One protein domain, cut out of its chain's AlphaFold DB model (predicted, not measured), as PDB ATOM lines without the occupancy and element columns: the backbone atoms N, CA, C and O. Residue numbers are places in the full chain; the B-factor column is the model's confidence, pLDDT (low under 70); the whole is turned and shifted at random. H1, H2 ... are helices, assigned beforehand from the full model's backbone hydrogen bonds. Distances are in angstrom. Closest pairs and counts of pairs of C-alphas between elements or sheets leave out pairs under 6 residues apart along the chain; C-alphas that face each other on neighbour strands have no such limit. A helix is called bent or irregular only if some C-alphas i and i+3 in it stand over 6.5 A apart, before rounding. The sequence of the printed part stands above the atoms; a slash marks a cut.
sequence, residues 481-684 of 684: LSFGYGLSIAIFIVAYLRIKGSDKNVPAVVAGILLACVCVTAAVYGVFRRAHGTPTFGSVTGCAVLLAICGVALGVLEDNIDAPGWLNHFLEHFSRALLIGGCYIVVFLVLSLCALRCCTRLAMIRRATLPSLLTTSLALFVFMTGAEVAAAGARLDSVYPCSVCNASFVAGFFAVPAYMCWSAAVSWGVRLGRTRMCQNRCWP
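What this domain is: This is residues 481 to 684 of the 684 residues of the protein "Hypothetical protein" of Brandtodinium nutricula (UniProt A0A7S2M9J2). Look first at H4, the longest helix: it meets H5 at their link and the two open as a V. H2 and H3 pack on H4, H6a packs on H5, and H1 and H6b lie between the two sides in an all-helix bundle, from which residues 673 to 684 trail away. The 204 printed residues hold six named helices, H1 to H6 along the chain, and no named strand. The whole is compact, with a radius of gyration of the C-alphas of 19.1 A and spans of 61 by 44 by 27 A.

Where its parts are: Find C-alpha 565 at (66.559, -14.263, -8.401); from there H4 runs 49.1 A to residue 598. Before it come H1, residues 481 to 499, H2, 506 to 530, and H3, 537 to 560. H5, residues 602 to 631, spans 41.0 A, has a kink of 46 degrees near residue 609 and is only just irregular: C-alphas 603 and 606 are 6.6 A apart. H6, residues 636 to 668, was assigned as one helix by its hydrogen bonds but is bent, with C-alphas 653 and 656 7.1 A apart; its arms are H6a, residues 636 to 653, irregular with C-alphas 637 and 640 6.6 A apart, and H6b, residues 656 to 668, which ends at C-alpha 668 at (47.539, -46.117, 2.423).

How they stand to each other: Begin at the hub, H4, where the closest C-alphas to H3, Ala 548 and Leu 579, are 4.1 A apart in a hairpin. H4 touches H2 with residues 566 to 582 alone, closest at C-alphas Gly 512 and Phe 574, 4.2 A. H4 and H5 touch only at the corner, and only just, with 3 pairs of C-alphas within 8 A. H1 touches H6a, closest at C-alphas Ile 489 and Gly 652, 4.5 A. H1 and H3 are apart. Every O i to N i+4 pair is within hydrogen-bond range in H1, H2, H3, H4 and H6b, against 21 of 26 in H5 and 12 of 14 in H6a.

The domain as a whole: The C-alphas farthest apart, Pro 564 and Pro 684, are 65.8 A apart. The printed part has no cut, and no link is long. Look for pLDDT under 70 at residues 503, 599 to 608 and 673 to 684.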
ATOM      1  N   LEU A 481      49.105 -39.035  -5.939       87.62
ATOM      2  CA  LEU A 481      48.584 -38.261  -4.818       87.62
ATOM      3  C   LEU A 481      49.408 -36.983  -4.599       87.62
ATOM      4  O   LEU A 481      48.843 -35.895  -4.548       87.62
ATOM      5  N   SER A 482      50.738 -37.107  -4.573       90.50
ATOM      6  CA  SER A 482      51.645 -35.965  -4.441       90.50
ATOM      7  C   SER A 482      51.500 -34.955  -5.577       90.50
ATOM      8  O   SER A 482      51.466 -33.757  -5.319       90.50
ATOM      9  N   PHE A 483      51.432 -35.412  -6.830       90.31
ATOM     10  CA  PHE A 483      51.325 -34.521  -7.985       90.31
ATOM     11  C   PHE A 483      49.942 -33.880  -8.088       90.31
ATOM     12  O   PHE A 483      49.853 -32.684  -8.336       90.31
ATOM     13  N   GLY A 484      48.864 -34.642  -7.875       89.31
ATOM     14  CA  GLY A 484      47.498 -34.124  -7.968       89.31
ATOM     15  C   GLY A 484      47.209 -33.047  -6.923       89.31
ATOM     16  O   GLY A 484      46.738 -31.958  -7.259       89.31
ATOM     17  N   TYR A 485      47.547 -33.317  -5.659       90.62
ATOM     18  CA  TYR A 485      47.351 -32.338  -4.590       90.62
ATOM     19  C   TYR A 485      48.404 -31.239  -4.603       90.62
ATOM     20  O   TYR A 485      48.040 -30.081  -4.434       90.62
ATOM     21  N   GLY A 486      49.670 -31.563  -4.880       91.69
ATOM     22  CA  GLY A 486      50.727 -30.561  -5.005       91.69
ATOM     23  C   GLY A 486      50.429 -29.536  -6.097       91.69
ATOM     24  O   GLY A 486      50.601 -28.343  -5.869       91.69
ATOM     25  N   LEU A 487      49.898 -29.970  -7.247       93.00
ATOM     26  CA  LEU A 487      49.461 -29.062  -8.310       93.00
ATOM     27  C   LEU A 487      48.312 -28.162  -7.851       93.00
ATOM     28  O   LEU A 487      48.334 -26.967  -8.113       93.00
ATOM     29  N   SER A 488      47.336 -28.722  -7.135       93.56
ATOM     30  CA  SER A 488      46.213 -27.945  -6.600       93.56
ATOM     31  C   SER A 488      46.692 -26.893  -5.588       93.56
ATOM     32  O   SER A 488      46.312 -25.733  -5.692       93.56
ATOM     33  N   ILE A 489      47.582 -27.274  -4.663       93.31
ATOM     34  CA  ILE A 489      48.216 -26.366  -3.693       93.31
ATOM     35  C   ILE A 489      48.962 -25.247  -4.426       93.31
ATOM     36  O   ILE A 489      48.749 -24.076  -4.126       93.31
ATOM     37  N   ALA A 490      49.783 -25.594  -5.423       93.75
ATOM     38  CA  ALA A 490      50.537 -24.620  -6.204       93.75
ATOM     39  C   ALA A 490      49.621 -23.627  -6.936       93.75
ATOM     40  O   ALA A 490      49.897 -22.434  -6.912       93.75
ATOM     41  N   ILE A 491      48.512 -24.087  -7.531       94.88
ATOM     42  CA  ILE A 491      47.531 -23.205  -8.190       94.88
ATOM     43  C   ILE A 491      46.974 -22.178  -7.200       94.88
ATOM     44  O   ILE A 491      46.990 -20.986  -7.493       94.88
ATOM     45  N   PHE A 492      46.516 -22.620  -6.027       95.25
ATOM     46  CA  PHE A 492      45.921 -21.727  -5.031       95.25
ATOM     47  C   PHE A 492      46.933 -20.750  -4.424       95.25
ATOM     48  O   PHE A 492      46.632 -19.564  -4.297       95.25
ATOM     49  N   ILE A 493      48.139 -21.220  -4.087       92.75
ATOM     50  CA  ILE A 493      49.189 -20.368  -3.514       92.75
ATOM     51  C   ILE A 493      49.659 -19.334  -4.540       92.75
ATOM     52  O   ILE A 493      49.732 -18.152  -4.222       92.75
ATOM     53  N   VAL A 494      49.909 -19.738  -5.787       93.44
ATOM     54  CA  VAL A 494      50.306 -18.791  -6.837       93.44
ATOM     55  C   VAL A 494      49.188 -17.805  -7.134       93.44
ATOM     56  O   VAL A 494      49.475 -16.626  -7.304       93.44
ATOM     57  N   ALA A 495      47.927 -18.242  -7.171       94.25
ATOM     58  CA  ALA A 495      46.800 -17.331  -7.339       94.25
ATOM     59  C   ALA A 495      46.751 -16.287  -6.214       94.25
ATOM     60  O   ALA A 495      46.634 -15.102  -6.502       94.25
ATOM     61  N   TYR A 496      46.920 -16.704  -4.956       93.38
ATOM     62  CA  TYR A 496      47.003 -15.797  -3.810       93.38
ATOM     63  C   TYR A 496      48.152 -14.783  -3.952       93.38
ATOM     64  O   TYR A 496      47.924 -13.577  -3.873       93.38
ATOM     65  N   LEU A 497      49.369 -15.256  -4.239       90.06
ATOM     66  CA  LEU A 497      50.562 -14.408  -4.383       90.06
ATOM     67  C   LEU A 497      50.444 -13.435  -5.558       90.06
ATOM     68  O   LEU A 497      50.899 -12.294  -5.478       90.06
ATOM     69  N   ARG A 498      49.808 -13.875  -6.646       91.88
ATOM     70  CA  ARG A 498      49.515 -13.054  -7.821       91.88
ATOM     71  C   ARG A 498      48.503 -11.955  -7.515       91.88
ATOM     72  O   ARG A 498      48.761 -10.825  -7.906       91.88
ATOM     73  N   ILE A 499      47.427 -12.264  -6.786       90.69
ATOM     74  CA  ILE A 499      46.435 -11.267  -6.345       90.69
ATOM     75  C   ILE A 499      47.095 -10.210  -5.452       90.69
ATOM     76  O   ILE A 499      46.821  -9.028  -5.606       90.69
ATOM     77  N   LYS A 500      48.002 -10.614  -4.555       87.75
ATOM     78  CA  LYS A 500      48.735  -9.694  -3.667       87.75
ATOM     79  C   LYS A 500      49.898  -8.953  -4.347       87.75
ATOM     80  O   LYS A 500      50.618  -8.216  -3.684       87.75
ATOM     81  N   GLY A 501      50.127  -9.160  -5.647       84.56
ATOM     82  CA  GLY A 501      51.209  -8.504  -6.391       84.56
ATOM     83  C   GLY A 501      52.629  -8.921  -5.977       84.56
ATOM     84  O   GLY A 501      53.589  -8.233  -6.325       84.56
ATOM     85  N   SER A 502      52.779 -10.036  -5.251       77.06
ATOM     86  CA  SER A 502      54.017 -10.393  -4.543       77.06
ATOM     87  C   SER A 502      55.077 -11.073  -5.416       77.06
ATOM     88  O   SER A 502      56.258 -10.963  -5.105       77.06
ATOM     89  N   ASP A 503      54.709 -11.768  -6.502       68.00
ATOM     90  CA  ASP A 503      55.659 -12.645  -7.204       68.00
ATOM     91  C   ASP A 503      55.765 -12.407  -8.710       68.00
ATOM     92  O   ASP A 503      54.798 -12.528  -9.473       68.00
ATOM     93  N   LYS A 504      57.000 -12.143  -9.157       73.25
ATOM     94  CA  LYS A 504      57.351 -11.999 -10.577       73.25
ATOM     95  C   LYS A 504      57.756 -13.328 -11.220       73.25
ATOM     96  O   LYS A 504      57.586 -13.474 -12.428       73.25
ATOM     97  N   ASN A 505      58.225 -14.312 -10.445       90.06
ATOM     98  CA  ASN A 505      58.762 -15.570 -10.973       90.06
ATOM     99  C   ASN A 505      57.896 -16.798 -10.647       90.06
ATOM    100  O   ASN A 505      58.333 -17.744  -9.995       90.06
ATOM    101  N   VAL A 506      56.656 -16.803 -11.146       89.94
ATOM    102  CA  VAL A 506      55.694 -17.907 -10.951       89.94
ATOM    103  C   VAL A 506      56.270 -19.305 -11.219       89.94
ATOM    104  O   VAL A 506      56.010 -20.194 -10.407       89.94
ATOM    105  N   PRO A 507      57.052 -19.550 -12.292       92.88
ATOM    106  CA  PRO A 507      57.620 -20.875 -12.524       92.88
ATOM    107  C   PRO A 507      58.484 -21.379 -11.361       92.88
ATOM    108  O   PRO A 507      58.395 -22.557 -11.013       92.88
ATOM    109  N   ALA A 508      59.274 -20.500 -10.734       93.19
ATOM    110  CA  ALA A 508      60.106 -20.840  -9.582       93.19
ATOM    111  C   ALA A 508      59.259 -21.198  -8.350       93.19
ATOM    112  O   ALA A 508      59.495 -22.235  -7.731       93.19
ATOM    113  N   VAL A 509      58.222 -20.401  -8.061       91.38
ATOM    114  CA  VAL A 509      57.263 -20.646  -6.966       91.38
ATOM    115  C   VAL A 509      56.583 -22.009  -7.125       91.38
ATOM    116  O   VAL A 509      56.600 -22.837  -6.212       91.38
ATOM    117  N   VAL A 510      56.029 -22.281  -8.314       91.88
ATOM    118  CA  VAL A 510      55.365 -23.558  -8.625       91.88
ATOM    119  C   VAL A 510      56.335 -24.724  -8.461       91.88
ATOM    120  O   VAL A 510      55.988 -25.725  -7.833       91.88
ATOM    121  N   ALA A 511      57.550 -24.609  -9.004       94.50
ATOM    122  CA  ALA A 511      58.557 -25.658  -8.904       94.50
ATOM    123  C   ALA A 511      58.952 -25.941  -7.443       94.50
ATOM    124  O   ALA A 511      59.036 -27.111  -7.063       94.50
ATOM    125  N   GLY A 512      59.127 -24.897  -6.625       94.81
ATOM    126  CA  GLY A 512      59.443 -25.016  -5.200       94.81
ATOM    127  C   GLY A 512      58.341 -25.743  -4.427       94.81
ATOM    128  O   GLY A 512      58.603 -26.750  -3.766       94.81
ATOM    129  N   ILE A 513      57.084 -25.321  -4.590       93.00
ATOM    130  CA  ILE A 513      55.926 -25.945  -3.925       93.00
ATOM    131  C   ILE A 513      55.750 -27.406  -4.359       93.00
ATOM    132  O   ILE A 513      55.540 -28.285  -3.517       93.00
ATOM    133  N   LEU A 514      55.844 -27.695  -5.663       93.81
ATOM    134  CA  LEU A 514      55.693 -29.055  -6.181       93.81
ATOM    135  C   LEU A 514      56.785 -29.985  -5.650       93.81
ATOM    136  O   LEU A 514      56.474 -31.098  -5.217       93.81
ATOM    137  N   LEU A 515      58.046 -29.538  -5.647       95.56
ATOM    138  CA  LEU A 515      59.142 -30.335  -5.105       95.56
ATOM    139  C   LEU A 515      58.961 -30.572  -3.603       95.56
ATOM    140  O   LEU A 515      59.122 -31.706  -3.153       95.56
ATOM    141  N   ALA A 516      58.556 -29.553  -2.837       95.00
ATOM    142  CA  ALA A 516      58.272 -29.701  -1.411       95.00
ATOM    143  C   ALA A 516      57.162 -30.729  -1.160       95.00
ATOM    144  O   ALA A 516      57.332 -31.623  -0.331       95.00
ATOM    145  N   CYS A 517      56.064 -30.685  -1.924       93.00
ATOM    146  CA  CYS A 517      54.979 -31.666  -1.819       93.00
ATOM    147  C   CYS A 517      55.467 -33.099  -2.090       93.00
ATOM    148  O   CYS A 517      55.094 -34.026  -1.362       93.00
ATOM    149  N   VAL A 518      56.332 -33.281  -3.096       93.81
ATOM    150  CA  VAL A 518      56.969 -34.573  -3.402       93.81
ATOM    151  C   VAL A 518      57.870 -35.028  -2.259       93.81
ATOM    152  O   VAL A 518      57.759 -36.178  -1.833       93.81
ATOM    153  N   CYS A 519      58.712 -34.148  -1.718       95.62
ATOM    154  CA  CYS A 519      59.593 -34.447  -0.589       95.62
ATOM    155  C   CYS A 519      58.806 -34.837   0.669       95.62
ATOM    156  O   CYS A 519      59.093 -35.881   1.258       95.62
ATOM    157  N   VAL A 520      57.782 -34.064   1.046       93.56
ATOM    158  CA  VAL A 520      56.910 -34.355   2.197       93.56
ATOM    159  C   VAL A 520      56.205 -35.696   1.999       93.56
ATOM    160  O   VAL A 520      56.282 -36.570   2.864       93.56
ATOM    161  N   THR A 521      55.579 -35.912   0.838       92.62
ATOM    162  CA  THR A 521      54.870 -37.168   0.550       92.62
ATOM    163  C   THR A 521      55.823 -38.360   0.562       92.62
ATOM    164  O   THR A 521      55.500 -39.393   1.146       92.62
ATOM    165  N   ALA A 522      57.010 -38.233  -0.038       94.38
ATOM    166  CA  ALA A 522      58.019 -39.288  -0.069       94.38
ATOM    167  C   ALA A 522      58.578 -39.602   1.326       94.38
ATOM    168  O   ALA A 522      58.753 -40.778   1.650       94.38
ATOM    169  N   ALA A 523      58.814 -38.585   2.160       95.25
ATOM    170  CA  ALA A 523      59.267 -38.753   3.537       95.25
ATOM    171  C   ALA A 523      58.221 -39.505   4.373       95.25
ATOM    172  O   ALA A 523      58.527 -40.554   4.947       95.25
ATOM    173  N   VAL A 524      56.965 -39.043   4.356       92.62
ATOM    174  CA  VAL A 524      55.857 -39.678   5.088       92.62
ATOM    175  C   VAL A 524      55.603 -41.099   4.576       92.62
ATOM    176  O   VAL A 524      55.538 -42.043   5.366       92.62
ATOM    177  N   TYR A 525      55.531 -41.287   3.256       93.94
ATOM    178  CA  TYR A 525      55.383 -42.608   2.642       93.94
ATOM    179  C   TYR A 525      56.542 -43.536   3.021       93.94
ATOM    180  O   TYR A 525      56.322 -44.706   3.324       93.94
ATOM    181  N   GLY A 526      57.775 -43.025   3.039       94.62
ATOM    182  CA  GLY A 526      58.967 -43.764   3.440       94.62
ATOM    183  C   GLY A 526      58.899 -44.242   4.889       94.62
ATOM    184  O   GLY A 526      59.165 -45.416   5.154       94.62
ATOM    185  N   VAL A 527      58.486 -43.373   5.815       94.75
ATOM    186  CA  VAL A 527      58.285 -43.717   7.232       94.75
ATOM    187  C   VAL A 527      57.201 -44.777   7.384       94.75
ATOM    188  O   VAL A 527      57.419 -45.789   8.051       94.75
ATOM    189  N   PHE A 528      56.059 -44.600   6.722       92.12
ATOM    190  CA  PHE A 528      54.955 -45.548   6.828       92.12
ATOM    191  C   PHE A 528      55.291 -46.892   6.194       92.12
ATOM    192  O   PHE A 528      54.986 -47.932   6.770       92.12
ATOM    193  N   ARG A 529      55.970 -46.896   5.045       91.50
ATOM    194  CA  ARG A 529      56.419 -48.122   4.383       91.50
ATOM    195  C   ARG A 529      57.453 -48.871   5.221       91.50
ATOM    196  O   ARG A 529      57.358 -50.089   5.323       91.50
ATOM    197  N   ARG A 530      58.423 -48.174   5.829       93.44
ATOM    198  CA  ARG A 530      59.397 -48.790   6.755       93.44
ATOM    199  C   ARG A 530      58.715 -49.401   7.973       93.44
ATOM    200  O   ARG A 530      59.182 -50.407   8.484       93.44
ATOM    201  N   ALA A 531      57.608 -48.811   8.407       91.75
ATOM    202  CA  ALA A 531      56.801 -49.325   9.502       91.75
ATOM    203  C   ALA A 531      55.689 -50.289   9.052       91.75
ATOM    204  O   ALA A 531      54.783 -50.549   9.836       91.75
ATOM    205  N   HIS A 532      55.714 -50.778   7.805       90.19
ATOM    206  CA  HIS A 532      54.709 -51.700   7.255       90.19
ATOM    207  C   HIS A 532      53.257 -51.215   7.455       90.19
ATOM    208  O   HIS A 532      52.367 -51.990   7.783       90.19
ATOM    209  N   GLY A 533      53.033 -49.903   7.317       87.94
ATOM    210  CA  GLY A 533      51.733 -49.250   7.510       87.94
ATOM    211  C   GLY A 533      51.305 -49.037   8.960       87.94
ATOM    212  O   GLY A 533      50.248 -48.442   9.188       87.94
ATOM    213  N   THR A 534      52.125 -49.450   9.930       89.44
ATOM    214  CA  THR A 534      51.902 -49.261  11.369       89.44
ATOM    215  C   THR A 534      52.990 -48.385  12.008       89.44
ATOM    216  O   THR A 534      53.730 -48.860  12.872       89.44
ATOM    217  N   PRO A 535      53.167 -47.118  11.580       92.38
ATOM    218  CA  PRO A 535      54.156 -46.226  12.177       92.38
ATOM    219  C   PRO A 535      53.893 -45.992  13.669       92.38
ATOM    220  O   PRO A 535      52.749 -45.880  14.123       92.38
ATOM    221  N   THR A 536      54.979 -45.882  14.434       91.38
ATOM    222  CA  THR A 536      54.917 -45.423  15.821       91.38
ATOM    223  C   THR A 536      54.706 -43.915  15.841       91.38
ATOM    224  O   THR A 536      55.137 -43.205  14.936       91.38
ATOM    225  N   PHE A 537      54.080 -43.396  16.898       90.00
ATOM    226  CA  PHE A 537      53.925 -41.948  17.060       90.00
ATOM    227  C   PHE A 537      55.274 -41.219  16.954       90.00
ATOM    228  O   PHE A 537      55.394 -40.241  16.226       90.00
ATOM    229  N   GLY A 538      56.312 -41.760  17.601       93.19
ATOM    230  CA  GLY A 538      57.661 -41.198  17.561       93.19
ATOM    231  C   GLY A 538      58.261 -41.122  16.155       93.19
ATOM    232  O   GLY A 538      58.907 -40.127  15.843       93.19
ATOM    233  N   SER A 539      58.024 -42.109  15.280       94.62
ATOM    234  CA  SER A 539      58.568 -42.059  13.915       94.62
ATOM    235  C   SER A 539      57.874 -41.010  13.045       94.62
ATOM    236  O   SER A 539      58.543 -40.336  12.262       94.62
ATOM    237  N   VAL A 540      56.559 -40.820  13.209       92.62
ATOM    238  CA  VAL A 540      55.824 -39.768  12.488       92.62
ATOM    239  C   VAL A 540      56.203 -38.385  13.013       92.62
ATOM    240  O   VAL A 540      56.493 -37.499  12.213       92.62
ATOM    241  N   THR A 541      56.283 -38.210  14.336       93.94
ATOM    242  CA  THR A 541      56.725 -36.951  14.957       93.94
ATOM    243  C   THR A 541      58.156 -36.607  14.559       93.94
ATOM    244  O   THR A 541      58.418 -35.478  14.160       93.94
ATOM    245  N   GLY A 542      59.075 -37.577  14.587       95.81
ATOM    246  CA  GLY A 542      60.457 -37.372  14.148       95.81
ATOM    247  C   GLY A 542      60.549 -36.950  12.680       95.81
ATOM    248  O   GLY A 542      61.297 -36.037  12.353       95.81
ATOM    249  N   CYS A 543      59.735 -37.548  11.802       96.31
ATOM    250  CA  CYS A 543      59.634 -37.126  10.404       96.31
ATOM    251  C   CYS A 543      59.124 -35.688  10.264       96.31
ATOM    252  O   CYS A 543      59.659 -34.924   9.467       96.31
ATOM    253  N   ALA A 544      58.093 -35.325  11.029       95.50
ATOM    254  CA  ALA A 544      57.494 -33.997  11.004       95.50
ATOM    255  C   ALA A 544      58.482 -32.915  11.468       95.50
ATOM    256  O   ALA A 544      58.655 -31.903  10.793       95.50
ATOM    257  N   VAL A 545      59.176 -33.171  12.581       95.88
ATOM    258  CA  VAL A 545      60.208 -32.283  13.129       95.88
ATOM    259  C   VAL A 545      61.383 -32.155  12.164       95.88
ATOM    260  O   VAL A 545      61.840 -31.044  11.923       95.88
ATOM    261  N   LEU A 546      61.840 -33.256  11.559       97.06
ATOM    262  CA  LEU A 546      62.925 -33.212  10.579       97.06
ATOM    263  C   LEU A 546      62.553 -32.364   9.354       97.06
ATOM    264  O   LEU A 546      63.359 -31.548   8.927       97.06
ATOM    265  N   LEU A 547      61.333 -32.509   8.822       96.38
ATOM    266  CA  LEU A 547      60.844 -31.673   7.717       96.38
ATOM    267  C   LEU A 547      60.804 -30.186   8.101       96.38
ATOM    268  O   LEU A 547      61.242 -29.349   7.315       96.38
ATOM    269  N   ALA A 548      60.345 -29.870   9.317       95.81
ATOM    270  CA  ALA A 548      60.316 -28.501   9.824       95.81
ATOM    271  C   ALA A 548      61.725 -27.903   9.973       95.81
ATOM    272  O   ALA A 548      61.977 -26.804   9.488       95.81
ATOM    273  N   ILE A 549      62.660 -28.648  10.574       96.19
ATOM    274  CA  ILE A 549      64.063 -28.233  10.717       96.19
ATOM    275  C   ILE A 549      64.710 -28.036   9.344       96.19
ATOM    276  O   ILE A 549      65.397 -27.040   9.145       96.19
ATOM    277  N   CYS A 550      64.478 -28.939   8.385       97.19
ATOM    278  CA  CYS A 550      64.976 -28.777   7.020       97.19
ATOM    279  C   CYS A 550      64.426 -27.508   6.357       97.19
ATOM    280  O   CYS A 550      65.190 -26.804   5.706       97.19
ATOM    281  N   GLY A 551      63.140 -27.198   6.543       95.81
ATOM    282  CA  GLY A 551      62.546 -25.949   6.063       95.81
ATOM    283  C   GLY A 551      63.219 -24.712   6.666       95.81
ATOM    284  O   GLY A 551      63.650 -23.837   5.925       95.81
ATOM    285  N   VAL A 552      63.402 -24.673   7.993       95.56
ATOM    286  CA  VAL A 552      64.095 -23.560   8.676       95.56
ATOM    287  C   VAL A 552      65.545 -23.428   8.210       95.56
ATOM    288  O   VAL A 552      65.985 -22.333   7.886       95.56
ATOM    289  N   ALA A 553      66.287 -24.535   8.139       95.62
ATOM    290  CA  ALA A 553      67.684 -24.522   7.717       95.62
ATOM    291  C   ALA A 553      67.850 -24.038   6.267       95.62
ATOM    292  O   ALA A 553      68.800 -23.318   5.978       95.62
ATOM    293  N   LEU A 554      66.930 -24.407   5.369       95.56
ATOM    294  CA  LEU A 554      66.923 -23.918   3.989       95.56
ATOM    295  C   LEU A 554      66.579 -22.430   3.901       95.56
ATOM    296  O   LEU A 554      67.199 -21.748   3.097       95.56
ATOM    297  N   GLY A 555      65.659 -21.930   4.732       93.19
ATOM    298  CA  GLY A 555      65.364 -20.494   4.810       93.19
ATOM    299  C   GLY A 555      66.552 -19.683   5.337       93.19
ATOM    300  O   GLY A 555      66.921 -18.676   4.755       93.19
ATOM    301  N   VAL A 556      67.247 -20.175   6.370       94.31
ATOM    302  CA  VAL A 556      68.491 -19.535   6.838       94.31
ATOM    303  C   VAL A 556      69.568 -19.572   5.753       94.31
ATOM    304  O   VAL A 556      70.315 -18.616   5.593       94.31
ATOM    305  N   LEU A 557      69.686 -20.674   5.006       93.81
ATOM    306  CA  LEU A 557      70.661 -20.782   3.921       93.81
ATOM    307  C   LEU A 557      70.365 -19.793   2.787       93.81
ATOM    308  O   LEU A 557      71.295 -19.196   2.257       93.81
ATOM    309  N   GLU A 558      69.093 -19.634   2.430       93.38
ATOM    310  CA  GLU A 558      68.616 -18.651   1.456       93.38
ATOM    311  C   GLU A 558      69.041 -17.230   1.844       93.38
ATOM    312  O   GLU A 558      69.679 -16.565   1.035       93.38
ATOM    313  N   ASP A 559      68.831 -16.824   3.103       91.44
ATOM    314  CA  ASP A 559      69.235 -15.501   3.610       91.44
ATOM    315  C   ASP A 559      70.757 -15.241   3.529       91.44
ATOM    316  O   ASP A 559      71.203 -14.098   3.606       91.44
ATOM    317  N   ASN A 560      71.572 -16.297   3.402       94.69
ATOM    318  CA  ASN A 560      73.035 -16.213   3.382       94.69
ATOM    319  C   ASN A 560      73.659 -16.453   1.995       94.69
ATOM    320  O   ASN A 560      74.880 -16.342   1.859       94.69
ATOM    321  N   ILE A 561      72.875 -16.824   0.978       94.69
ATOM    322  CA  ILE A 561      73.382 -17.093  -0.373       94.69
ATOM    323  C   ILE A 561      72.854 -16.034  -1.336       94.69
ATOM    324  O   ILE A 561      71.657 -15.964  -1.594       94.69
ATOM    325  N   ASP A 562      73.770 -15.320  -1.992       94.88
ATOM    326  CA  ASP A 562      73.463 -14.485  -3.159       94.88
ATOM    327  C   ASP A 562      73.109 -15.366  -4.372       94.88
ATOM    328  O   ASP A 562      73.909 -15.616  -5.279       94.88
ATOM    329  N   ALA A 563      71.894 -15.911  -4.367       93.06
ATOM    330  CA  ALA A 563      71.370 -16.751  -5.430       93.06
ATOM    331  C   ALA A 563      70.786 -15.896  -6.572       93.06
ATOM    332  O   ALA A 563      70.206 -14.835  -6.334       93.06
ATOM    333  N   PRO A 564      70.840 -16.363  -7.836       93.94
ATOM    334  CA  PRO A 564      70.074 -15.748  -8.916       93.94
ATOM    335  C   PRO A 564      68.594 -15.637  -8.530       93.94
ATOM    336  O   PRO A 564      68.047 -16.577  -7.958       93.94
ATOM    337  N   GLY A 565      67.914 -14.548  -8.902       90.00
ATOM    338  CA  GLY A 565      66.559 -14.263  -8.401       90.00
ATOM    339  C   GLY A 565      65.537 -15.397  -8.584       90.00
ATOM    340  O   GLY A 565      64.684 -15.602  -7.727       90.00
ATOM    341  N   TRP A 566      65.633 -16.196  -9.655       94.12
ATOM    342  CA  TRP A 566      64.765 -17.371  -9.826       94.12
ATOM    343  C   TRP A 566      65.041 -18.480  -8.800       94.12
ATOM    344  O   TRP A 566      64.105 -19.137  -8.353       94.12
ATOM    345  N   LEU A 567      66.308 -18.692  -8.437       93.81
ATOM    346  CA  LEU A 567      66.715 -19.688  -7.455       93.81
ATOM    347  C   LEU A 567      66.334 -19.228  -6.046       93.81
ATOM    348  O   LEU A 567      65.881 -20.058  -5.267       93.81
ATOM    349  N   ASN A 568      66.434 -17.926  -5.762       92.12
ATOM    350  CA  ASN A 568      65.985 -17.352  -4.496       92.12
ATOM    351  C   ASN A 568      64.491 -17.627  -4.259       92.12
ATOM    352  O   ASN A 568      64.139 -18.334  -3.325       92.12
ATOM    353  N   HIS A 569      63.622 -17.226  -5.198       90.81
ATOM    354  CA  HIS A 569      62.179 -17.506  -5.113       90.81
ATOM    355  C   HIS A 569      61.858 -19.006  -5.032       90.81
ATOM    356  O   HIS A 569      60.915 -19.422  -4.361       90.81
ATOM    357  N   PHE A 570      62.615 -19.846  -5.740       94.50
ATOM    358  CA  PHE A 570      62.441 -21.291  -5.641       94.50
ATOM    359  C   PHE A 570      62.745 -21.798  -4.222       94.50
ATOM    360  O   PHE A 570      61.953 -22.571  -3.680       94.50
ATOM    361  N   LEU A 571      63.874 -21.380  -3.636       93.88
ATOM    362  CA  LEU A 571      64.300 -21.782  -2.294       93.88
ATOM    363  C   LEU A 571      63.343 -21.258  -1.219       93.88
ATOM    364  O   LEU A 571      62.961 -22.050  -0.359       93.88
ATOM    365  N   GLU A 572      62.870 -20.018  -1.346       92.00
ATOM    366  CA  GLU A 572      61.883 -19.383  -0.463       92.00
ATOM    367  C   GLU A 572      60.618 -20.229  -0.315       92.00
ATOM    368  O   GLU A 572      60.191 -20.614   0.778       92.00
ATOM    369  N   HIS A 573      60.004 -20.573  -1.445       91.75
ATOM    370  CA  HIS A 573      58.746 -21.311  -1.437       91.75
ATOM    371  C   HIS A 573      58.951 -22.795  -1.135       91.75
ATOM    372  O   HIS A 573      58.091 -23.416  -0.505       91.75
ATOM    373  N   PHE A 574      60.092 -23.373  -1.522       94.94
ATOM    374  CA  PHE A 574      60.454 -24.743  -1.156       94.94
ATOM    375  C   PHE A 574      60.668 -24.893   0.360       94.94
ATOM    376  O   PHE A 574      60.098 -25.800   0.971       94.94
ATOM    377  N   SER A 575      61.439 -23.993   0.978       95.44
ATOM    378  CA  SER A 575      61.764 -24.000   2.409       95.44
ATOM    379  C   SER A 575      60.506 -23.811   3.265       95.44
ATOM    380  O   SER A 575      60.228 -24.621   4.160       95.44
ATOM    381  N   ARG A 576      59.665 -22.827   2.917       91.19
ATOM    382  CA  ARG A 576      58.378 -22.565   3.580       91.19
ATOM    383  C   ARG A 576      57.409 -23.732   3.442       91.19
ATOM    384  O   ARG A 576      56.809 -24.141   4.435       91.19
ATOM    385  N   ALA A 577      57.269 -24.313   2.252       92.56
ATOM    386  CA  ALA A 577      56.373 -25.449   2.046       92.56
ATOM    387  C   ALA A 577      56.815 -26.696   2.838       92.56
ATOM    388  O   ALA A 577      55.961 -27.417   3.362       92.56
ATOM    389  N   LEU A 578      58.125 -26.938   2.991       94.75
ATOM    390  CA  LEU A 578      58.646 -27.995   3.869       94.75
ATOM    391  C   LEU A 578      58.331 -27.730   5.343       94.75
ATOM    392  O   LEU A 578      57.854 -28.636   6.034       94.75
ATOM    393  N   LEU A 579      58.553 -26.495   5.810       94.38
ATOM    394  CA  LEU A 579      58.239 -26.079   7.176       94.38
ATOM    395  C   LEU A 579      56.754 -26.280   7.488       94.38
ATOM    396  O   LEU A 579      56.403 -26.979   8.440       94.38
ATOM    397  N   ILE A 580      55.889 -25.736   6.633       89.94
ATOM    398  CA  ILE A 580      54.434 -25.853   6.736       89.94
ATOM    399  C   ILE A 580      54.021 -27.328   6.721       89.94
ATOM    400  O   ILE A 580      53.255 -27.757   7.583       89.94
ATOM    401  N   GLY A 581      54.571 -28.132   5.805       90.56
ATOM    402  CA  GLY A 581      54.321 -29.572   5.744       90.56
ATOM    403  C   GLY A 581      54.675 -30.299   7.047       90.56
ATOM    404  O   GLY A 581      53.877 -31.096   7.541       90.56
ATOM    405  N   GLY A 582      55.832 -29.990   7.643       92.94
ATOM    406  CA  GLY A 582      56.239 -30.509   8.951       92.94
ATOM    407  C   GLY A 582      55.269 -30.114  10.069       92.94
ATOM    408  O   GLY A 582      54.762 -30.980  10.787       92.94
ATOM    409  N   CYS A 583      54.934 -28.825  10.174       90.81
ATOM    410  CA  CYS A 583      53.974 -28.308  11.153       90.81
ATOM    411  C   CYS A 583      52.587 -28.956  11.015       90.81
ATOM    412  O   CYS A 583      51.990 -29.349  12.019       90.81
ATOM    413  N   TYR A 584      52.097 -29.150   9.786       87.69
ATOM    414  CA  TYR A 584      50.817 -29.816   9.525       87.69
ATOM    415  C   TYR A 584      50.763 -31.232  10.074       87.69
ATOM    416  O   TYR A 584      49.759 -31.626  10.670       87.69
ATOM    417  N   ILE A 585      51.836 -32.000   9.887       90.06
ATOM    418  CA  ILE A 585      51.903 -33.368  10.398       90.06
ATOM    419  C   ILE A 585      51.841 -33.351  11.931       90.06
ATOM    420  O   ILE A 585      51.108 -34.154  12.507       90.06
ATOM    421  N   VAL A 586      52.529 -32.415  12.599       90.75
ATOM    422  CA  VAL A 586      52.457 -32.260  14.065       90.75
ATOM    423  C   VAL A 586      51.038 -31.916  14.520       90.75
ATOM    424  O   VAL A 586      50.507 -32.588  15.403       90.75
ATOM    425  N   VAL A 587      50.389 -30.923  13.904       86.94
ATOM    426  CA  VAL A 587      49.009 -30.535  14.247       86.94
ATOM    427  C   VAL A 587      48.054 -31.713  14.054       86.94
ATOM    428  O   VAL A 587      47.264 -32.027  14.944       86.94
ATOM    429  N   PHE A 588      48.161 -32.424  12.930       84.31
ATOM    430  CA  PHE A 588      47.336 -33.598  12.650       84.31
ATOM    431  C   PHE A 588      47.547 -34.718  13.679       84.31
ATOM    432  O   PHE A 588      46.586 -35.366  14.104       84.31
ATOM    433  N   LEU A 589      48.792 -34.937  14.112       86.00
ATOM    434  CA  LEU A 589      49.135 -35.890  15.165       86.00
ATOM    435  C   LEU A 589      48.524 -35.495  16.514       86.00
ATOM    436  O   LEU A 589      47.934 -36.347  17.177       86.00
ATOM    437  N   VAL A 590      48.613 -34.220  16.900       86.88
ATOM    438  CA  VAL A 590      48.010 -33.704  18.138       86.88
ATOM    439  C   VAL A 590      46.492 -33.861  18.103       86.88
ATOM    440  O   VAL A 590      45.926 -34.448  19.023       86.88
ATOM    441  N   LEU A 591      45.834 -33.447  17.015       82.81
ATOM    442  CA  LEU A 591      44.388 -33.618  16.837       82.81
ATOM    443  C   LEU A 591      43.978 -35.094  16.903       82.81
ATOM    444  O   LEU A 591      42.983 -35.433  17.543       82.81
ATOM    445  N   SER A 592      44.772 -35.983  16.298       80.25
ATOM    446  CA  SER A 592      44.543 -37.430  16.357       80.25
ATOM    447  C   SER A 592      44.676 -37.973  17.783       80.25
ATOM    448  O   SER A 592      43.862 -38.794  18.200       80.25
ATOM    449  N   LEU A 593      45.658 -37.508  18.563       82.06
ATOM    450  CA  LEU A 593      45.825 -37.898  19.967       82.06
ATOM    451  C   LEU A 593      44.699 -37.371  20.861       82.06
ATOM    452  O   LEU A 593      44.191 -38.119  21.698       82.06
ATOM    453  N   CYS A 594      44.295 -36.112  20.686       83.12
ATOM    454  CA  CYS A 594      43.160 -35.525  21.394       83.12
ATOM    455  C   CYS A 594      41.884 -36.321  21.105       83.12
ATOM    456  O   CYS A 594      41.202 -36.744  22.036       83.12
ATOM    457  N   ALA A 595      41.618 -36.626  19.833       75.25
ATOM    458  CA  ALA A 595      40.487 -37.451  19.422       75.25
ATOM    459  C   ALA A 595      40.509 -38.853  20.062       75.25
ATOM    460  O   ALA A 595      39.480 -39.319  20.548       75.25
ATOM    461  N   LEU A 596      41.677 -39.507  20.108       75.19
ATOM    462  CA  LEU A 596      41.839 -40.824  20.738       75.19
ATOM    463  C   LEU A 596      41.587 -40.797  22.253       75.19
ATOM    464  O   LEU A 596      41.053 -41.763  22.792       75.19
ATOM    465  N   ARG A 597      41.963 -39.711  22.941       80.69
ATOM    466  CA  ARG A 597      41.745 -39.557  24.389       80.69
ATOM    467  C   ARG A 597      40.309 -39.183  24.736       80.69
ATOM    468  O   ARG A 597      39.790 -39.675  25.730       80.69
ATOM    469  N   CYS A 598      39.679 -38.316  23.946       78.38
ATOM    470  CA  CYS A 598      38.376 -37.758  24.295       78.38
ATOM    471  C   CYS A 598      37.224 -38.753  24.124       78.38
ATOM    472  O   CYS A 598      36.273 -38.674  24.899       78.38
ATOM    473  N   CYS A 599      37.279 -39.711  23.186       66.25
ATOM    474  CA  CYS A 599      36.334 -40.833  23.227       66.25
ATOM    475  C   CYS A 599      36.874 -42.139  22.612       66.25
ATOM    476  O   CYS A 599      37.180 -42.246  21.425       66.25
ATOM    477  N   THR A 600      36.845 -43.205  23.407       59.25
ATOM    478  CA  THR A 600      37.227 -44.573  23.014       59.25
ATOM    479  C   THR A 600      36.310 -45.191  21.947       59.25
ATOM    480  O   THR A 600      36.727 -46.090  21.222       59.25
ATOM    481  N   ARG A 601      35.085 -44.673  21.765       54.00
ATOM    482  CA  ARG A 601      34.152 -45.083  20.692       54.00
ATOM    483  C   ARG A 601      34.453 -44.469  19.310       54.00
ATOM    484  O   ARG A 601      33.749 -44.763  18.344       54.00
ATOM    485  N   LEU A 602      35.493 -43.643  19.164       51.34
ATOM    486  CA  LEU A 602      35.733 -42.827  17.960       51.34
ATOM    487  C   LEU A 602      36.486 -43.524  16.818       51.34
ATOM    488  O   LEU A 602      37.080 -42.855  15.974       51.34
ATOM    489  N   ALA A 603      36.359 -44.844  16.658       50.41
ATOM    490  CA  ALA A 603      36.692 -45.482  15.376       50.41
ATOM    491  C   ALA A 603      35.928 -44.837  14.187       50.41
ATOM    492  O   ALA A 603      36.387 -44.889  13.044       50.41
ATOM    493  N   MET A 604      34.812 -44.139  14.457       47.16
ATOM    494  CA  MET A 604      34.099 -43.283  13.499       47.16
ATOM    495  C   MET A 604      34.804 -41.956  13.137       47.16
ATOM    496  O   MET A 604      34.504 -41.411  12.073       47.16
ATOM    497  N   ILE A 605      35.776 -41.441  13.909       49.66
ATOM    498  CA  ILE A 605      36.434 -40.149  13.609       49.66
ATOM    499  C   ILE A 605      37.279 -40.167  12.345       49.66
ATOM    500  O   ILE A 605      37.414 -39.118  11.732       49.66
ATOM    501  N   ARG A 606      37.754 -41.312  11.839       56.41
ATOM    502  CA  ARG A 606      38.380 -41.325  10.498       56.41
ATOM    503  C   ARG A 606      37.477 -40.704   9.419       56.41
ATOM    504  O   ARG A 606      37.992 -40.147   8.451       56.41
ATOM    505  N   ARG A 607      36.149 -40.774   9.594       61.66
ATOM    506  CA  ARG A 607      35.173 -40.073   8.746       61.66
ATOM    507  C   ARG A 607      34.924 -38.622   9.164       61.66
ATOM    508  O   ARG A 607      34.511 -37.859   8.308       61.66
ATOM    509  N   ALA A 608      35.173 -38.245  10.420       64.44
ATOM    510  CA  ALA A 608      34.947 -36.898  10.953       64.44
ATOM    511  C   ALA A 608      36.163 -35.963  10.847       64.44
ATOM    512  O   ALA A 608      35.963 -34.763  10.731       64.44
ATOM    513  N   THR A 609      37.406 -36.471  10.812       70.62
ATOM    514  CA  THR A 609      38.615 -35.629  10.720       70.62
ATOM    515  C   THR A 609      38.581 -34.725   9.494       70.62
ATOM    516  O   THR A 609      38.899 -33.547   9.602       70.62
ATOM    517  N   LEU A 610      38.158 -35.250   8.338       78.12
ATOM    518  CA  LEU A 610      38.029 -34.437   7.133       78.12
ATOM    519  C   LEU A 610      36.925 -33.370   7.269       78.12
ATOM    520  O   LEU A 610      37.248 -32.203   7.083       78.12
ATOM    521  N   PRO A 611      35.669 -33.702   7.632       78.88
ATOM    522  CA  PRO A 611      34.651 -32.705   7.944       78.88
ATOM    523  C   PRO A 611      35.109 -31.651   8.950       78.88
ATOM    524  O   PRO A 611      34.869 -30.477   8.712       78.88
ATOM    525  N   SER A 612      35.801 -32.030  10.030       76.75
ATOM    526  CA  SER A 612      36.329 -31.079  11.014       76.75
ATOM    527  C   SER A 612      37.359 -30.144  10.390       76.75
ATOM    528  O   SER A 612      37.223 -28.938  10.532       76.75
ATOM    529  N   LEU A 613      38.341 -30.672   9.648       79.56
ATOM    530  CA  LEU A 613      39.351 -29.848   8.976       79.56
ATOM    531  C   LEU A 613      38.714 -28.916   7.936       79.56
ATOM    532  O   LEU A 613      39.021 -27.731   7.927       79.56
ATOM    533  N   LEU A 614      37.777 -29.416   7.126       81.75
ATOM    534  CA  LEU A 614      37.046 -28.607   6.147       81.75
ATOM    535  C   LEU A 614      36.154 -27.553   6.809       81.75
ATOM    536  O   LEU A 614      36.069 -26.439   6.308       81.75
ATOM    537  N   THR A 615      35.515 -27.876   7.936       83.19
ATOM    538  CA  THR A 615      34.694 -26.923   8.699       83.19
ATOM    539  C   THR A 615      35.569 -25.838   9.312       83.19
ATOM    540  O   THR A 615      35.218 -24.668   9.226       83.19
ATOM    541  N   THR A 616      36.732 -26.191   9.867       81.56
ATOM    542  CA  THR A 616      37.705 -25.213  10.371       81.56
ATOM    543  C   THR A 616      38.241 -24.333   9.244       81.56
ATOM    544  O   THR A 616      38.310 -23.121   9.411       81.56
ATOM    545  N   SER A 617      38.560 -24.903   8.076       85.50
ATOM    546  CA  SER A 617      38.941 -24.124   6.893       85.50
ATOM    547  C   SER A 617      37.816 -23.185   6.451       85.50
ATOM    548  O   SER A 617      38.067 -22.015   6.193       85.50
ATOM    549  N   LEU A 618      36.567 -23.656   6.422       87.62
ATOM    550  CA  LEU A 618      35.412 -22.827   6.076       87.62
ATOM    551  C   LEU A 618      35.197 -21.696   7.090       87.62
ATOM    552  O   LEU A 618      34.958 -20.562   6.691       87.62
ATOM    553  N   ALA A 619      35.314 -21.982   8.387       86.75
ATOM    554  CA  ALA A 619      35.203 -20.980   9.441       86.75
ATOM    555  C   ALA A 619      36.306 -19.920   9.323       86.75
ATOM    556  O   ALA A 619      36.012 -18.731   9.403       86.75
ATOM    557  N   LEU A 620      37.550 -20.339   9.059       83.56
ATOM    558  CA  LEU A 620      38.672 -19.435   8.805       83.56
ATOM    559  C   LEU A 620      38.408 -18.551   7.578       83.56
ATOM    560  O   LEU A 620      38.597 -17.342   7.648       83.56
ATOM    561  N   PHE A 621      37.907 -19.133   6.487       90.19
ATOM    562  CA  PHE A 621      37.526 -18.397   5.282       90.19
ATOM    563  C   PHE A 621      36.441 -17.342   5.554       90.19
ATOM    564  O   PHE A 621      36.598 -16.185   5.161       90.19
ATOM    565  N   VAL A 622      35.357 -17.726   6.240       89.12
ATOM    566  CA  VAL A 622      34.250 -16.817   6.589       89.12
ATOM    567  C   VAL A 622      34.744 -15.694   7.495       89.12
ATOM    568  O   VAL A 622      34.398 -14.537   7.281       89.12
ATOM    569  N   PHE A 623      35.578 -16.024   8.478       87.62
ATOM    570  CA  PHE A 623      36.145 -15.064   9.415       87.62
ATOM    571  C   PHE A 623      37.080 -14.062   8.733       87.62
ATOM    572  O   PHE A 623      36.897 -12.861   8.909       87.62
ATOM    573  N   MET A 624      38.026 -14.535   7.911       82.19
ATOM    574  CA  MET A 624      38.943 -13.673   7.153       82.19
ATOM    575  C   MET A 624      38.177 -12.731   6.222       82.19
ATOM    576  O   MET A 624      38.381 -11.522   6.252       82.19
ATOM    577  N   THR A 625      37.222 -13.277   5.469       84.44
ATOM    578  CA  THR A 625      36.402 -12.484   4.547       84.44
ATOM    579  C   THR A 625      35.537 -11.473   5.299       84.44
ATOM    580  O   THR A 625      35.462 -10.316   4.902       84.44
ATOM    581  N   GLY A 626      34.911 -11.873   6.409       84.44
ATOM    582  CA  GLY A 626      34.099 -10.977   7.232       84.44
ATOM    583  C   GLY A 626      34.910  -9.835   7.842       84.44
ATOM    584  O   GLY A 626      34.449  -8.695   7.833       84.44
ATOM    585  N   ALA A 627      36.123 -10.118   8.322       82.19
ATOM    586  CA  ALA A 627      37.017  -9.112   8.888       82.19
ATOM    587  C   ALA A 627      37.488  -8.097   7.836       82.19
ATOM    588  O   ALA A 627      37.417  -6.895   8.083       82.19
ATOM    589  N   GLU A 628      37.892  -8.551   6.646       81.62
ATOM    590  CA  GLU A 628      38.298  -7.657   5.553       81.62
ATOM    591  C   GLU A 628      37.133  -6.803   5.038       81.62
ATOM    592  O   GLU A 628      37.288  -5.602   4.824       81.62
ATOM    593  N   VAL A 629      35.941  -7.390   4.888       82.50
ATOM    594  CA  VAL A 629      34.741  -6.654   4.458       82.50
ATOM    595  C   VAL A 629      34.327  -5.620   5.505       82.50
ATOM    596  O   VAL A 629      33.968  -4.496   5.146       82.50
ATOM    597  N   ALA A 630      34.412  -5.961   6.794       83.62
ATOM    598  CA  ALA A 630      34.168  -5.014   7.877       83.62
ATOM    599  C   ALA A 630      35.190  -3.864   7.855       83.62
ATOM    600  O   ALA A 630      34.799  -2.700   7.947       83.62
ATOM    601  N   ALA A 631      36.475  -4.172   7.650       82.06
ATOM    602  CA  ALA A 631      37.540  -3.175   7.542       82.06
ATOM    603  C   ALA A 631      37.390  -2.269   6.305       82.06
ATOM    604  O   ALA A 631      37.696  -1.082   6.369       82.06
ATOM    605  N   ALA A 632      36.860  -2.793   5.197       81.31
ATOM    606  CA  ALA A 632      36.592  -2.038   3.971       81.31
ATOM    607  C   ALA A 632      35.327  -1.153   4.042       81.31
ATOM    608  O   ALA A 632      34.931  -0.562   3.035       81.31
ATOM    609  N   GLY A 633      34.661  -1.068   5.199       86.81
ATOM    610  CA  GLY A 633      33.427  -0.299   5.357       86.81
ATOM    611  C   GLY A 633      32.225  -0.925   4.642       86.81
ATOM    612  O   GLY A 633      31.371  -0.199   4.141       86.81
ATOM    613  N   ALA A 634      32.173  -2.261   4.567       83.00
ATOM    614  CA  ALA A 634      31.065  -3.042   4.011       83.00
ATOM    615  C   ALA A 634      30.690  -2.712   2.551       83.00
ATOM    616  O   ALA A 634      29.535  -2.874   2.145       83.00
ATOM    617  N   ARG A 635      31.649  -2.264   1.731       85.31
ATOM    618  CA  ARG A 635      31.394  -2.046   0.305       85.31
ATOM    619  C   ARG A 635      31.255  -3.391  -0.422       85.31
ATOM    620  O   ARG A 635      32.121  -4.254  -0.330       85.31
ATOM    621  N   LEU A 636      30.143  -3.589  -1.133       84.69
ATOM    622  CA  LEU A 636      29.826  -4.866  -1.796       84.69
ATOM    623  C   LEU A 636      30.803  -5.231  -2.927       84.69
ATOM    624  O   LEU A 636      30.953  -6.407  -3.253       84.69
ATOM    625  N   ASP A 637      31.470  -4.241  -3.512       87.50
ATOM    626  CA  ASP A 637      32.481  -4.405  -4.556       87.50
ATOM    627  C   ASP A 637      33.785  -5.039  -4.037       87.50
ATOM    628  O   ASP A 637      34.460  -5.725  -4.800       87.50
ATOM    629  N   SER A 638      34.124  -4.913  -2.750       86.94
ATOM    630  CA  SER A 638      35.300  -5.594  -2.181       86.94
ATOM    631  C   SER A 638      35.032  -7.048  -1.780       86.94
ATOM    632  O   SER A 638      35.964  -7.847  -1.707       86.94
ATOM    633  N   VAL A 639      33.766  -7.435  -1.576       89.69
ATOM    634  CA  VAL A 639      33.400  -8.760  -1.045       89.69
ATOM    635  C   VAL A 639      33.912  -9.888  -1.938       89.69
ATOM    636  O   VAL A 639      34.513 -10.840  -1.442       89.69
ATOM    637  N   TYR A 640      33.694  -9.796  -3.252       91.31
ATOM    638  CA  TYR A 640      34.104 -10.837  -4.196       91.31
ATOM    639  C   TYR A 640      35.630 -11.033  -4.270       91.31
ATOM    640  O   TYR A 640      36.077 -12.153  -4.016       91.31
ATOM    641  N   PRO A 641      36.450 -10.008  -4.581       91.38
ATOM    642  CA  PRO A 641      37.899 -10.182  -4.678       91.38
ATOM    643  C   PRO A 641      38.534 -10.606  -3.344       91.38
ATOM    644  O   PRO A 641      39.356 -11.525  -3.349       91.38
ATOM    645  N   CYS A 642      38.082 -10.056  -2.206       89.44
ATOM    646  CA  CYS A 642      38.479 -10.526  -0.873       89.44
ATOM    647  C   CYS A 642      38.133 -12.008  -0.674       89.44
ATOM    648  O   CYS A 642      38.980 -12.800  -0.266       89.44
ATOM    649  N   SER A 643      36.915 -12.425  -1.040       90.94
ATOM    650  CA  SER A 643      36.507 -13.832  -0.955       90.94
ATOM    651  C   SER A 643      37.399 -14.734  -1.811       90.94
ATOM    652  O   SER A 643      37.839 -15.774  -1.337       90.94
ATOM    653  N   VAL A 644      37.712 -14.368  -3.057       92.50
ATOM    654  CA  VAL A 644      38.583 -15.203  -3.901       92.50
ATOM    655  C   VAL A 644      40.008 -15.250  -3.348       92.50
ATOM    656  O   VAL A 644      40.608 -16.327  -3.314       92.50
ATOM    657  N   CYS A 645      40.543 -14.123  -2.876       92.12
ATOM    658  CA  CYS A 645      41.869 -14.057  -2.264       92.12
ATOM    659  C   CYS A 645      41.954 -14.966  -1.025       92.12
ATOM    660  O   CYS A 645      42.777 -15.885  -0.979       92.12
ATOM    661  N   ASN A 646      41.021 -14.798  -0.084       90.44
ATOM    662  CA  ASN A 646      40.955 -15.576   1.152       90.44
ATOM    663  C   ASN A 646      40.654 -17.051   0.895       90.44
ATOM    664  O   ASN A 646      41.244 -17.918   1.536       90.44
ATOM    665  N   ALA A 647      39.782 -17.367  -0.064       91.38
ATOM    666  CA  ALA A 647      39.528 -18.747  -0.462       91.38
ATOM    667  C   ALA A 647      40.795 -19.400  -1.024       91.38
ATOM    668  O   ALA A 647      41.076 -20.548  -0.693       91.38
ATOM    669  N   SER A 648      41.585 -18.674  -1.820       92.62
ATOM    670  CA  SER A 648      42.850 -19.175  -2.376       92.62
ATOM    671  C   SER A 648      43.880 -19.422  -1.275       92.62
ATOM    672  O   SER A 648      44.490 -20.489  -1.234       92.62
ATOM    673  N   PHE A 649      44.009 -18.492  -0.328       90.94
ATOM    674  CA  PHE A 649      44.860 -18.667   0.847       90.94
ATOM    675  C   PHE A 649      44.436 -19.890   1.673       90.94
ATOM    676  O   PHE A 649      45.216 -20.819   1.880       90.94
ATOM    677  N   VAL A 650      43.169 -19.945   2.085       90.44
ATOM    678  CA  VAL A 650      42.643 -21.037   2.909       90.44
ATOM    679  C   VAL A 650      42.742 -22.381   2.184       90.44
ATOM    680  O   VAL A 650      43.115 -23.384   2.793       90.44
ATOM    681  N   ALA A 651      42.448 -22.430   0.885       91.44
ATOM    682  CA  ALA A 651      42.545 -23.654   0.103       91.44
ATOM    683  C   ALA A 651      43.997 -24.130  -0.041       91.44
ATOM    684  O   ALA A 651      44.280 -25.296   0.246       91.44
ATOM    685  N   GLY A 652      44.906 -23.237  -0.443       89.69
ATOM    686  CA  GLY A 652      46.313 -23.553  -0.685       89.69
ATOM    687  C   GLY A 652      47.065 -23.931   0.586       89.69
ATOM    688  O   GLY A 652      47.783 -24.930   0.599       89.69
ATOM    689  N   PHE A 653      46.854 -23.185   1.672       86.94
ATOM    690  CA  PHE A 653      47.589 -23.391   2.915       86.94
ATOM    691  C   PHE A 653      46.925 -24.374   3.869       86.94
ATOM    692  O   PHE A 653      47.657 -24.991   4.632       86.94
ATOM    693  N   PHE A 654      45.596 -24.558   3.843       87.44
ATOM    694  CA  PHE A 654      44.881 -25.360   4.848       87.44
ATOM    695  C   PHE A 654      44.063 -26.503   4.259       87.44
ATOM    696  O   PHE A 654      44.340 -27.668   4.553       87.44
ATOM    697  N   ALA A 655      43.066 -26.207   3.425       88.44
ATOM    698  CA  ALA A 655      42.076 -27.208   3.036       88.44
ATOM    699  C   ALA A 655      42.677 -28.326   2.168       88.44
ATOM    700  O   ALA A 655      42.437 -29.508   2.429       88.44
ATOM    701  N   VAL A 656      43.484 -27.981   1.156       89.94
ATOM    702  CA  VAL A 656      44.083 -28.978   0.254       89.94
ATOM    703  C   VAL A 656      45.176 -29.798   0.951       89.94
ATOM    704  O   VAL A 656      45.115 -31.023   0.839       89.94
ATOM    705  N   PRO A 657      46.122 -29.219   1.722       88.12
ATOM    706  CA  PRO A 657      47.073 -30.011   2.509       88.12
ATOM    707  C   PRO A 657      46.390 -30.947   3.516       88.12
ATOM    708  O   PRO A 657      46.750 -32.123   3.617       88.12
ATOM    709  N   ALA A 658      45.352 -30.471   4.214       86.12
ATOM    710  CA  ALA A 658      44.549 -31.292   5.118       86.12
ATOM    711  C   ALA A 658      43.891 -32.474   4.386       86.12
ATOM    712  O   ALA A 658      43.979 -33.623   4.835       86.12
ATOM    713  N   TYR A 659      43.270 -32.204   3.235       88.25
ATOM    714  CA  TYR A 659      42.661 -33.233   2.399       88.25
ATOM    715  C   TYR A 659      43.700 -34.215   1.845       88.25
ATOM    716  O   TYR A 659      43.450 -35.420   1.857       88.25
ATOM    717  N   MET A 660      44.885 -33.744   1.442       89.00
ATOM    718  CA  MET A 660      46.004 -34.581   1.002       89.00
ATOM    719  C   MET A 660      46.436 -35.550   2.105       89.00
ATOM    720  O   MET A 660      46.507 -36.755   1.860       89.00
ATOM    721  N   CYS A 661      46.672 -35.056   3.323       85.88
ATOM    722  CA  CYS A 661      47.051 -35.877   4.475       85.88
ATOM    723  C   CYS A 661      45.980 -36.926   4.804       85.88
ATOM    724  O   CYS A 661      46.295 -38.103   4.999       85.88
ATOM    725  N   TRP A 662      44.705 -36.527   4.811       87.00
ATOM    726  CA  TRP A 662      43.590 -37.448   5.029       87.00
ATOM    727  C   TRP A 662      43.484 -38.496   3.913       87.00
ATOM    728  O   TRP A 662      43.405 -39.695   4.189       87.00
ATOM    729  N   SER A 663      43.540 -38.068   2.651       86.75
ATOM    730  CA  SER A 663      43.460 -38.934   1.472       86.75
ATOM    731  C   SER A 663      44.613 -39.934   1.445       86.75
ATOM    732  O   SER A 663      44.392 -41.119   1.188       86.75
ATOM    733  N   ALA A 664      45.825 -39.497   1.792       86.25
ATOM    734  CA  ALA A 664      46.993 -40.352   1.935       86.25
ATOM    735  C   ALA A 664      46.783 -41.390   3.044       86.25
ATOM    736  O   ALA A 664      46.924 -42.585   2.796       86.25
ATOM    737  N   ALA A 665      46.345 -40.972   4.236       85.44
ATOM    738  CA  ALA A 665      46.070 -41.882   5.348       85.44
ATOM    739  C   ALA A 665      45.008 -42.943   5.000       85.44
ATOM    740  O   ALA A 665      45.181 -44.124   5.321       85.44
ATOM    741  N   VAL A 666      43.933 -42.551   4.304       84.62
ATOM    742  CA  VAL A 666      42.857 -43.455   3.860       84.62
ATOM    743  C   VAL A 666      43.319 -44.392   2.744       84.62
ATOM    744  O   VAL A 666      43.008 -45.586   2.786       84.62
ATOM    745  N   SER A 667      44.055 -43.876   1.760       86.00
ATOM    746  CA  SER A 667      44.526 -44.638   0.594       86.00
ATOM    747  C   SER A 667      45.625 -45.627   0.958       86.00
ATOM    748  O   SER A 667      45.704 -46.713   0.390       86.00
ATOM    749  N   TRP A 668      46.460 -45.272   1.928       88.44
ATOM    750  CA  TRP A 668      47.539 -46.117   2.423       88.44
ATOM    751  C   TRP A 668      47.096 -47.044   3.563       88.44
ATOM    752  O   TRP A 668      47.787 -48.010   3.870       88.44
ATOM    753  N   GLY A 669      45.933 -46.788   4.171       83.12
ATOM    754  CA  GLY A 669      45.374 -47.613   5.244       83.12
ATOM    755  C   GLY A 669      46.184 -47.572   6.541       83.12
ATOM    756  O   GLY A 669      46.178 -48.537   7.304       83.12
ATOM    757  N   VAL A 670      46.854 -46.446   6.788       82.88
ATOM    758  CA  VAL A 670      47.830 -46.239   7.868       82.88
ATOM    759  C   VAL A 670      47.177 -46.375   9.228       82.88
ATOM    760  O   VAL A 670      46.193 -45.688   9.510       82.88
ATOM    761  N   ARG A 671      47.749 -47.197  10.107       78.44
ATOM    762  CA  ARG A 671      47.350 -47.280  11.514       78.44
ATOM    763  C   ARG A 671      48.423 -46.670  12.391       78.44
ATOM    764  O   ARG A 671      49.585 -47.039  12.292       78.44
ATOM    765  N   LEU A 672      48.025 -45.799  13.305       72.06
ATOM    766  CA  LEU A 672      48.900 -45.481  14.422       72.06
ATOM    767  C   LEU A 672      48.939 -46.719  15.318       72.06
ATOM    768  O   LEU A 672      47.882 -47.216  15.718       72.06
ATOM    769  N   GLY A 673      50.135 -47.257  15.564       68.38
ATOM    770  CA  GLY A 673      50.287 -48.394  16.469       68.38
ATOM    771  C   GLY A 673      49.640 -48.073  17.817       68.38
ATOM    772  O   GLY A 673      49.877 -46.993  18.365       68.38
ATOM    773  N   ARG A 674      48.804 -48.980  18.344       64.50
ATOM    774  CA  ARG A 674      48.262 -48.826  19.702       64.50
ATOM    775  C   ARG A 674      49.455 -48.773  20.649       64.50
ATOM    776  O   ARG A 674      50.257 -49.704  20.700       64.50
ATOM    777  N   THR A 675      49.611 -47.676  21.380       54.53
ATOM    778  CA  THR A 675      50.607 -47.631  22.448       54.53
ATOM    779  C   THR A 675      50.187 -48.657  23.501       54.53
ATOM    780  O   THR A 675      49.042 -48.636  23.957       54.53
ATOM    781  N   ARG A 676      51.099 -49.564  23.891       53.28
ATOM    782  CA  ARG A 676      50.842 -50.609  24.908       53.28
ATOM    783  C   ARG A 676      50.198 -50.051  26.189       53.28
ATOM    784  O   ARG A 676      49.441 -50.750  26.848       53.28
ATOM    785  N   MET A 677      50.418 -48.769  26.501       49.56
ATOM    786  CA  MET A 677      49.791 -48.078  27.635       49.56
ATOM    787  C   MET A 677      48.252 -48.057  27.617       49.56
ATOM    788  O   MET A 677      47.661 -48.003  28.690       49.56
ATOM    789  N   CYS A 678      47.589 -48.114  26.455       51.16
ATOM    790  CA  CYS A 678      46.119 -48.106  26.407       51.16
ATOM    791  C   CYS A 678      45.487 -49.498  26.574       51.16
ATOM    792  O   CYS A 678      44.314 -49.575  26.929       51.16
ATOM    793  N   GLN A 679      46.227 -50.591  26.347       50.50
ATOM    794  CA  GLN A 679      45.668 -51.946  26.469       50.50
ATOM    795  C   GLN A 679      45.379 -52.334  27.927       50.50
ATOM    796  O   GLN A 679      44.393 -53.014  28.179       50.50
ATOM    797  N   ASN A 680      46.157 -51.828  28.890       48.16
ATOM    798  CA  ASN A 680      46.071 -52.283  30.284       48.16
ATOM    799  C   ASN A 680      45.135 -51.457  31.189       48.16
ATOM    800  O   ASN A 680      45.063 -51.745  32.378       48.16
ATOM    801  N   ARG A 681      44.453 -50.409  30.695       46.81
ATOM    802  CA  ARG A 681      43.649 -49.499  31.553       46.81
ATOM    803  C   ARG A 681      42.207 -49.242  31.105       46.81
ATOM    804  O   ARG A 681      41.554 -48.381  31.680       46.81
ATOM    805  N   CYS A 682      41.704 -49.926  30.081       43.41
ATOM    806  CA  CYS A 682      40.365 -49.652  29.528       43.41
ATOM    807  C   CYS A 682      39.400 -50.846  29.556       43.41
ATOM    808  O   CYS A 682      38.399 -50.821  28.845       43.41
ATOM    809  N   TRP A 683      39.666 -51.856  30.383       34.94
ATOM    810  CA  TRP A 683      38.712 -52.926  30.678       34.94
ATOM    811  C   TRP A 683      38.332 -52.848  32.166       34.94
ATOM    812  O   TRP A 683      39.236 -52.982  32.993       34.94
ATOM    813  N   PRO A 684      37.066 -52.535  32.509       36.19
ATOM    814  CA  PRO A 684      36.517 -52.821  33.829       36.19
ATOM    815  C   PRO A 684      36.357 -54.325  34.056       36.19
ATOM    816  O   PRO A 684      36.059 -55.039  33.067       36.19
TER     817      PRO A 684